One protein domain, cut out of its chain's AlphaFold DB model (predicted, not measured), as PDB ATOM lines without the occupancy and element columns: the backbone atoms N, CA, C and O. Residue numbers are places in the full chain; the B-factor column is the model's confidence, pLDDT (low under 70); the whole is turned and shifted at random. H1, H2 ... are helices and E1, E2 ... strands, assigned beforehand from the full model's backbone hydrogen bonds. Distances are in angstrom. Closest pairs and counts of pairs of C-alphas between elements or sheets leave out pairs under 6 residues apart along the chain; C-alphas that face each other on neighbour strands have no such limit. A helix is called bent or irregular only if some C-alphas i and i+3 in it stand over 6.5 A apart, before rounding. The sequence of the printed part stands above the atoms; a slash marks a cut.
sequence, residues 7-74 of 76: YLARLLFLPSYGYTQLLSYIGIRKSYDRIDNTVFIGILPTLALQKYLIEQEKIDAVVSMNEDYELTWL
ATOM      1  N   TYR A   7     249.487 302.312 252.063       77.44
ATOM      2  CA  TYR A   7     250.072 301.267 251.227       77.44
ATOM      3  C   TYR A   7     251.534 300.975 251.566       77.44
ATOM      4  O   TYR A   7     251.962 299.826 251.523       77.44
ATOM      5  N   LEU A   8     252.296 302.005 251.925       79.56
ATOM      6  CA  LEU A   8     253.703 301.891 252.296       79.56
ATOM      7  C   LEU A   8     253.836 301.198 253.659       79.56
ATOM      8  O   LEU A   8     254.666 300.307 253.809       79.56
ATOM      9  N   ALA A   9     252.952 301.523 254.609       78.12
ATOM     10  CA  ALA A   9     252.860 300.812 255.885       78.12
ATOM     11  C   ALA A   9     252.593 299.310 255.680       78.12
ATOM     12  O   ALA A   9     253.343 298.486 256.191       78.12
ATOM     13  N   ARG A  10     251.612 298.948 254.840       79.44
ATOM     14  CA  ARG A  10     251.307 297.543 254.500       79.44
ATOM     15  C   ARG A  10     252.469 296.826 253.812       79.44
ATOM     16  O   ARG A  10     252.738 295.663 254.105       79.44
ATOM     17  N   LEU A  11     253.160 297.515 252.902       81.25
ATOM     18  CA  LEU A  11     254.282 296.952 252.152       81.25
ATOM     19  C   LEU A  11     255.507 296.706 253.039       81.25
ATOM     20  O   LEU A  11     256.197 295.712 252.847       81.25
ATOM     21  N   LEU A  12     255.762 297.581 254.013       83.69
ATOM     22  CA  LEU A  12     256.834 297.394 254.991       83.69
ATOM     23  C   LEU A  12     256.440 296.443 256.127       83.69
ATOM     24  O   LEU A  12     257.310 295.772 256.671       83.69
ATOM     25  N   PHE A  13     255.152 296.323 256.450       81.75
ATOM     26  CA  PHE A  13     254.673 295.455 257.521       81.75
ATOM     27  C   PHE A  13     255.042 293.984 257.295       81.75
ATOM     28  O   PHE A  13     255.626 293.352 258.173       81.75
ATOM     29  N   LEU A  14     254.763 293.445 256.107       81.00
ATOM     30  CA  LEU A  14     255.030 292.040 255.779       81.00
ATOM     31  C   LEU A  14     256.507 291.626 255.941       81.00
ATOM     32  O   LEU A  14     256.761 290.630 256.625       81.00
ATOM     33  N   PRO A  15     257.498 292.345 255.371       85.38
ATOM     34  CA  PRO A  15     258.901 291.990 255.560       85.38
ATOM     35  C   PRO A  15     259.356 292.176 257.011       85.38
ATOM     36  O   PRO A  15     260.119 291.349 257.511       85.38
ATOM     37  N   SER A  16     258.869 293.203 257.718       84.25
ATOM     38  CA  SER A  16     259.169 293.391 259.142       84.25
ATOM     39  C   SER A  16     258.634 292.237 259.994       84.25
ATOM     40  O   SER A  16     259.378 291.666 260.792       84.25
ATOM     41  N   TYR A  17     257.378 291.844 259.784       82.88
ATOM     42  CA  TYR A  17     256.751 290.725 260.480       82.88
ATOM     43  C   TYR A  17     257.480 289.408 260.187       82.88
ATOM     44  O   TYR A  17     257.894 288.708 261.114       82.88
ATOM     45  N   GLY A  18     257.748 289.116 258.911       83.56
ATOM     46  CA  GLY A  18     258.482 287.921 258.496       83.56
ATOM     47  C   GLY A  18     259.879 287.827 259.115       83.56
ATOM     48  O   GLY A  18     260.263 286.764 259.603       83.56
ATOM     49  N   TYR A  19     260.614 288.941 259.183       86.06
ATOM     50  CA  TYR A  19     261.912 288.993 259.859       86.06
ATOM     51  C   TYR A  19     261.790 288.654 261.350       86.06
ATOM     52  O   TYR A  19     262.531 287.809 261.856       86.06
ATOM     53  N   THR A  20     260.820 289.253 262.052       83.06
ATOM     54  CA  THR A  20     260.603 288.954 263.477       83.06
ATOM     55  C   THR A  20     260.214 287.498 263.715       83.06
ATOM     56  O   THR A  20     260.697 286.886 264.670       83.06
ATOM     57  N   GLN A  21     259.411 286.915 262.823       82.25
ATOM     58  CA  GLN A  21     258.989 285.527 262.932       82.25
ATOM     59  C   GLN A  21     260.149 284.560 262.692       82.25
ATOM     60  O   GLN A  21     260.296 283.591 263.437       82.25
ATOM     61  N   LEU A  22     261.003 284.853 261.705       84.62
ATOM     62  CA  LEU A  22     262.200 284.072 261.405       84.62
ATOM     63  C   LEU A  22     263.149 284.068 262.601       84.62
ATOM     64  O   LEU A  22     263.555 282.994 263.036       84.62
ATOM     65  N   LEU A  23     263.436 285.240 263.179       85.06
ATOM     66  CA  LEU A  23     264.269 285.350 264.380       85.06
ATOM     67  C   LEU A  23     263.718 284.537 265.553       85.06
ATOM     68  O   LEU A  23     264.495 283.967 266.321       85.06
ATOM     69  N   SER A  24     262.392 284.472 265.694       82.00
ATOM     70  CA  SER A  24     261.801 283.629 266.724       82.00
ATOM     71  C   SER A  24     261.862 282.145 266.401       82.00
ATOM     72  O   SER A  24     262.049 281.354 267.321       82.00
ATOM     73  N   TYR A  25     261.722 281.764 265.135       80.69
ATOM     74  CA  TYR A  25     261.822 280.371 264.715       80.69
ATOM     75  C   TYR A  25     263.227 279.804 264.963       80.69
ATOM     76  O   TYR A  25     263.366 278.686 265.447       80.69
ATOM     77  N   ILE A  26     264.272 280.597 264.704       86.44
ATOM     78  CA  ILE A  26     265.670 280.206 264.958       86.44
ATOM     79  C   ILE A  26     266.105 280.377 266.424       86.44
ATOM     80  O   ILE A  26     267.271 280.171 266.745       86.44
ATOM     81  N   GLY A  27     265.191 280.764 267.321       78.50
ATOM     82  CA  GLY A  27     265.448 280.844 268.762       78.50
ATOM     83  C   GLY A  27     266.249 282.066 269.230       78.50
ATOM     84  O   GLY A  27     266.650 282.107 270.388       78.50
ATOM     85  N   ILE A  28     266.466 283.074 268.375       83.25
ATOM     86  CA  ILE A  28     267.194 284.303 268.751       83.25
ATOM     87  C   ILE A  28     266.326 285.233 269.613       83.25
ATOM     88  O   ILE A  28     266.840 285.932 270.485       83.25
ATOM     89  N   ARG A  29     265.006 285.252 269.393       79.12
ATOM     90  CA  ARG A  29     264.052 286.085 270.145       79.12
ATOM     91  C   ARG A  29     262.829 285.268 270.553       79.12
ATOM     92  O   ARG A  29     262.335 284.471 269.768       79.12
ATOM     93  N   LYS A  30     262.298 285.487 271.756       78.06
ATOM     94  CA  LYS A  30     261.023 284.878 272.165       78.06
ATOM     95  C   LYS A  30     259.851 285.546 271.430       78.06
ATOM     96  O   LYS A  30     259.776 286.773 271.401       78.06
ATOM     97  N   SER A  31     258.947 284.746 270.852       75.06
ATOM     98  CA  SER A  31     257.694 285.236 270.240       75.06
ATOM     99  C   SER A  31     256.680 285.709 271.279       75.06
ATOM    100  O   SER A  31     255.896 286.615 271.017       75.06
ATOM    101  N   TYR A  32     256.680 285.086 272.449       80.62
ATOM    102  CA  TYR A  32     255.776 285.414 273.534       80.62
ATOM    103  C   TYR A  32     256.522 285.298 274.857       80.62
ATOM    104  O   TYR A  32     257.497 284.551 274.970       80.62
ATOM    105  N   ASP A  33     256.069 286.058 275.841       83.12
ATOM    106  CA  ASP A  33     256.523 285.952 277.212       83.12
ATOM    107  C   ASP A  33     255.328 286.021 278.158       83.12
ATOM    108  O   ASP A  33     254.280 286.600 277.851       83.12
ATOM    109  N   ARG A  34     255.487 285.399 279.319       83.94
ATOM    110  CA  ARG A  34     254.464 285.392 280.358       83.94
ATOM    111  C   ARG A  34     254.736 286.564 281.293       83.94
ATOM    112  O   ARG A  34     255.751 286.566 281.982       83.94
ATOM    113  N   ILE A  35     253.853 287.563 281.292       84.81
ATOM    114  CA  ILE A  35     253.970 288.710 282.207       84.81
ATOM    115  C   ILE A  35     253.450 288.319 283.589       84.81
ATOM    116  O   ILE A  35     254.034 288.701 284.599       84.81
ATOM    117  N   ASP A  36     252.357 287.556 283.626       84.88
ATOM    118  CA  ASP A  36     251.703 287.142 284.863       84.88
ATOM    119  C   ASP A  36     251.111 285.731 284.729       84.88
ATOM    120  O   ASP A  36     251.075 285.147 283.646       84.88
ATOM    121  N   ASN A  37     250.595 285.181 285.824       80.31
ATOM    122  CA  ASN A  37     250.006 283.848 285.871       80.31
ATOM    123  C   ASN A  37     248.805 283.648 284.938       80.31
ATOM    124  O   ASN A  37     248.450 282.505 284.653       80.31
ATOM    125  N   THR A  38     248.196 284.733 284.470       80.12
ATOM    126  CA  THR A  38     247.028 284.725 283.583       80.12
ATOM    127  C   THR A  38     247.242 285.523 282.301       80.12
ATOM    128  O   THR A  38     246.378 285.501 281.431       80.12
ATOM    129  N   VAL A  39     248.361 286.247 282.172       81.81
ATOM    130  CA  VAL A  39     248.574 287.199 281.075       81.81
ATOM    131  C   VAL A  39     249.848 286.866 280.319       81.81
ATOM    132  O   VAL A  39     250.958 286.899 280.856       81.81
ATOM    133  N   PHE A  40     249.667 286.614 279.027       84.12
ATOM    134  CA  PHE A  40     250.736 286.416 278.063       84.12
ATOM    135  C   PHE A  40     250.801 287.628 277.142       84.12
ATOM    136  O   PHE A  40     249.769 288.143 276.712       84.12
ATOM    137  N   ILE A  41     252.013 288.075 276.825       86.12
ATOM    138  CA  ILE A  41     252.248 289.092 275.804       86.12
ATOM    139  C   ILE A  41     253.081 288.483 274.693       86.12
ATOM    140  O   ILE A  41     254.041 287.759 274.944       86.12
ATOM    141  N   GLY A  42     252.740 288.771 273.449       81.19
ATOM    142  CA  GLY A  42     253.484 288.223 272.333       81.19
ATOM    143  C   GLY A  42     253.217 288.955 271.041       81.19
ATOM    144  O   GLY A  42     252.333 289.805 270.944       81.19
ATOM    145  N   ILE A  43     254.022 288.606 270.048       78.69
ATOM    146  CA  ILE A  43     253.691 288.883 268.657       78.69
ATOM    147  C   ILE A  43     252.527 288.000 268.217       78.69
ATOM    148  O   ILE A  43     252.227 286.978 268.837       78.69
ATOM    149  N   LEU A  44     251.876 288.431 267.140       77.75
ATOM    150  CA  LEU A  44     250.710 287.766 266.592       77.75
ATOM    151  C   LEU A  44     250.992 286.262 266.412       77.75
ATOM    152  O   LEU A  44     251.975 285.888 265.767       77.75
ATOM    153  N   PRO A  45     250.192 285.388 267.043       70.69
ATOM    154  CA  PRO A  45     250.530 283.982 267.096       70.69
ATOM    155  C   PRO A  45     250.288 283.331 265.735       70.69
ATOM    156  O   PRO A  45     249.222 283.471 265.142       70.69
ATOM    157  N   THR A  46     251.272 282.574 265.249       72.12
ATOM    158  CA  THR A  46     251.081 281.686 264.091       72.12
ATOM    159  C   THR A  46     250.097 280.570 264.433       72.12
ATOM    160  O   THR A  46     249.957 280.207 265.596       72.12
ATOM    161  N   LEU A  47     249.453 279.960 263.432       75.56
ATOM    162  CA  LEU A  47     248.464 278.887 263.642       75.56
ATOM    163  C   LEU A  47     248.961 277.747 264.552       75.56
ATOM    164  O   LEU A  47     248.209 277.232 265.377       75.56
ATOM    165  N   ALA A  48     250.232 277.357 264.428       75.44
ATOM    166  CA  ALA A  48     250.827 276.337 265.293       75.44
ATOM    167  C   ALA A  48     250.949 276.816 266.749       75.44
ATOM    168  O   ALA A  48     250.651 276.064 267.676       75.44
ATOM    169  N   LEU A  49     251.342 278.079 266.947       77.19
ATOM    170  CA  LEU A  49     251.429 278.686 268.270       77.19
ATOM    171  C   LEU A  49     250.038 278.870 268.888       77.19
ATOM    172  O   LEU A  49     249.871 278.585 270.063       77.19
ATOM    173  N   GLN A  50     249.027 279.259 268.108       78.88
ATOM    174  CA  GLN A  50     247.642 279.371 268.580       78.88
ATOM    175  C   GLN A  50     247.123 278.039 269.130       78.88
ATOM    176  O   GLN A  50     246.601 278.005 270.241       78.88
ATOM    177  N   LYS A  51     247.329 276.930 268.405       81.06
ATOM    178  CA  LYS A  51     246.956 275.590 268.889       81.06
ATOM    179  C   LYS A  51     247.657 275.241 270.195       81.06
ATOM    180  O   LYS A  51     247.005 274.802 271.131       81.06
ATOM    181  N   TYR A  52     248.962 275.496 270.281       83.00
ATOM    182  CA  TYR A  52     249.720 275.282 271.513       83.00
ATOM    183  C   TYR A  52     249.175 276.121 272.682       83.00
ATOM    184  O   TYR A  52     248.972 275.595 273.773       83.00
ATOM    185  N   LEU A  53     248.880 277.402 272.449       82.25
ATOM    186  CA  LEU A  53     248.345 278.312 273.463       82.25
ATOM    187  C   LEU A  53     246.939 277.907 273.941       82.25
ATOM    188  O   LEU A  53     246.627 278.045 275.121       82.25
ATOM    189  N   ILE A  54     246.095 277.379 273.055       83.06
ATOM    190  CA  ILE A  54     244.755 276.895 273.415       83.06
ATOM    191  C   ILE A  54     244.843 275.548 274.145       83.06
ATOM    192  O   ILE A  54     244.223 275.368 275.190       83.06
ATOM    193  N   GLU A  55     245.611 274.595 273.616       84.75
ATOM    194  CA  GLU A  55     245.639 273.218 274.126       84.75
ATOM    195  C   GLU A  55     246.463 273.070 275.411       84.75
ATOM    196  O   GLU A  55     246.070 272.322 276.307       84.75
ATOM    197  N   GLN A  56     247.604 273.759 275.505       84.75
ATOM    198  CA  GLN A  56     248.546 273.614 276.621       84.75
ATOM    199  C   GLN A  56     248.379 274.727 277.655       84.75
ATOM    200  O   GLN A  56     248.244 274.441 278.844       84.75
ATOM    201  N   GLU A  57     248.339 275.985 277.207       81.12
ATOM    202  CA  GLU A  57     248.249 277.153 278.101       81.12
ATOM    203  C   GLU A  57     246.802 277.535 278.458       81.12
ATOM    204  O   GLU A  57     246.596 278.350 279.356       81.12
ATOM    205  N   LYS A  58     245.800 276.924 277.803       83.38
ATOM    206  CA  LYS A  58     244.359 277.141 278.041       83.38
ATOM    207  C   LYS A  58     243.965 278.620 278.021       83.38
ATOM    208  O   LYS A  58     243.283 279.106 278.918       83.38
ATOM    209  N   ILE A  59     244.421 279.348 277.004       81.12
ATOM    210  CA  ILE A  59     244.067 280.759 276.839       81.12
ATOM    211  C   ILE A  59     242.601 280.886 276.396       81.12
ATOM    212  O   ILE A  59     242.242 280.442 275.309       81.12
ATOM    213  N   ASP A  60     241.776 281.538 277.223       80.31
ATOM    214  CA  ASP A  60     240.338 281.730 276.971       80.31
ATOM    215  C   ASP A  60     240.019 282.939 276.072       80.31
ATOM    216  O   ASP A  60     238.982 282.978 275.411       80.31
ATOM    217  N   ALA A  61     240.890 283.953 276.057       79.88
ATOM    218  CA  ALA A  61     240.658 285.196 275.332       79.88
ATOM    219  C   ALA A  61     241.962 285.817 274.823       79.88
ATOM    220  O   ALA A  61     242.996 285.772 275.489       79.88
ATOM    221  N   VAL A  62     241.888 286.449 273.650       81.69
ATOM    222  CA  VAL A  62     243.004 287.165 273.024       81.69
ATOM    223  C   VAL A  62     242.564 288.592 272.731       81.69
ATOM    224  O   VAL A  62     241.535 288.816 272.099       81.69
ATOM    225  N   VAL A  63     243.362 289.562 273.175       83.88
ATOM    226  CA  VAL A  63     243.191 290.974 272.823       83.88
ATOM    227  C   VAL A  63     244.293 291.339 271.842       83.88
ATOM    228  O   VAL A  63     245.473 291.265 272.182       83.88
ATOM    229  N   SER A  64     243.917 291.712 270.620       82.19
ATOM    230  CA  SER A  64     244.870 292.182 269.616       82.19
ATOM    231  C   SER A  64     244.943 293.706 269.611       82.19
ATOM    232  O   SER A  64     243.926 294.388 269.715       82.19
ATOM    233  N   MET A  65     246.161 294.230 269.472       83.69
ATOM    234  CA  MET A  65     246.426 295.647 269.201       83.69
ATOM    235  C   MET A  65     246.863 295.877 267.746       83.69
ATOM    236  O   MET A  65     247.426 296.924 267.430       83.69
ATOM    237  N   ASN A  66     246.673 294.879 266.882       79.31
ATOM    238  CA  ASN A  66     247.030 294.942 265.474       79.31
ATOM    239  C   ASN A  66     245.958 295.675 264.669       79.31
ATOM    240  O   ASN A  66     244.792 295.740 265.057       79.31
ATOM    241  N   GLU A  67     246.361 296.192 263.516       79.06
ATOM    242  CA  GLU A  67     245.433 296.752 262.537       79.06
ATOM    243  C   GLU A  67     244.626 295.628 261.857       79.06
ATOM    244  O   GLU A  67     245.141 294.531 261.621       79.06
ATOM    245  N   ASP A  68     243.379 295.908 261.462       72.88
ATOM    246  CA  ASP A  68     242.457 294.904 260.898       72.88
ATOM    247  C   ASP A  68     243.035 294.158 259.676       72.88
ATOM    248  O   ASP A  68     242.766 292.972 259.455       72.88
ATOM    249  N   TYR A  69     243.870 294.829 258.872       71.88
ATOM    250  CA  TYR A  69     244.511 294.219 257.700       71.88
ATOM    251  C   TYR A  69     245.578 293.177 258.075       71.88
ATOM    252  O   TYR A  69     245.790 292.225 257.327       71.88
ATOM    253  N   GLU A  70     246.247 293.347 259.217       69.31
ATOM    254  CA  GLU A  70     247.262 292.421 259.730       69.31
ATOM    255  C   GLU A  70     246.588 291.158 260.261       69.31
ATOM    256  O   GLU A  70     247.053 290.047 260.009       69.31
ATOM    257  N   LEU A  71     245.440 291.336 260.923       68.62
ATOM    258  CA  LEU A  71     244.597 290.248 261.401       68.62
ATOM    259  C   LEU A  71     243.990 289.455 260.246       68.62
ATOM    260  O   LEU A  71     244.040 288.236 260.273       68.62
ATOM    261  N   THR A  72     243.507 290.110 259.190       69.19
ATOM    262  CA  THR A  72     242.880 289.417 258.047       69.19
ATOM    263  C   THR A  72     243.851 288.482 257.313       69.19
ATOM    264  O   THR A  72     243.444 287.485 256.723       69.19
ATOM    265  N   TRP A  73     245.146 288.804 257.311       63.06
ATOM    266  CA  TRP A  73     246.163 287.990 256.642       63.06
ATOM    267  C   TRP A  73     246.767 286.895 257.522       63.06
ATOM    268  O   TRP A  73     247.353 285.955 256.986       63.06
ATOM    269  N   LEU A  74     246.665 287.017 258.847       62.91
ATOM    270  CA  LEU A  74     247.398 286.164 259.788       62.91
ATOM    271  C   LEU A  74     246.509 285.440 260.813       62.91
ATOM    272  O   LEU A  74     246.953 284.461 261.414       62.91
TER     273      LEU A  74
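Overview. This is residues 7 to 74 of the 76 residues of the protein "Hypothetical protein" of Rotaria magnacalcarata (UniProt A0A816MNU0). This is an open arrangement in which one long helix, H1, runs from one end of the domain towards the other end, where a small two-stranded hairpin, E1 and E2, and the shorter helix H2 lie. A long stretch without a named element, residues 56 to 67, leads from H2 back to the short helix H3, which lies near H1 without touching it; no helix touches another. The printed part has 68 residues, with three named helices and two named strands in the order H1, E1, E2, H2, H3; the sheet has the order E1 - E2 and is antiparallel, and the class is mostly helix. The whole is only just compact, close to loose, with a radius of gyration of the C-alphas of 12.9 A, and it spans 38 by 27 by 20 A.

Along the chain. H1 takes residues 7 to 25, from C-alpha 7 at (250.072, 301.267, 251.227) to C-alpha 25 at (261.822, 280.371, 264.715), and is 27.5 A long. It is neither bent nor irregular, but only just: C-alphas 11 and 14 are 6.2 A apart. E1 is residues 32 to 34, 6.9 A long, and E2 is residues 40 to 42, 6.6 A long. H2 is residues 47 to 55, 12.2 A long. H3 is residues 68 to 74, 10.1 A long, and ends with C-alpha 74 at (247.398, 286.164, 259.788).

Arrangement. H1 and H3 are near each other, with 6 pairs of C-alphas within 10 A but no pair within 8 A. H1 is apart from E2 and from H2. E1 and E2 form a hairpin of antiparallel neighbours, with an angle of 159 degrees between their directions. C-alphas 32 and 42 face each other at 3.8 A, and C-alphas 34 and 40 at 4.5 A. N 33 and O 41 are within hydrogen-bond range at 2.8 A, as are N 41 and O 33 at 2.9 A. H2 is apart from E1, and H3 is apart from both strands. H2 and H3 are only just apart, with their closest C-alphas at 8.3 A. In H2 and H3 every O i to N i+4 pair is within hydrogen-bond range; in H1 it is 13 of 15.

Size, cuts and confidence. The two C-alphas farthest apart are those of Tyr 7 and Asn 37, at 38.8 A. The printed part has no cut. The link from H2 to H3 is long, with 12 residues; the link from H1 to E1 is short, and those from E1 to E2 and from E2 to H2 are tight. The mean pLDDT of the printed part is 79.9, and residues 70 to 74, which belong to H3, are under 70.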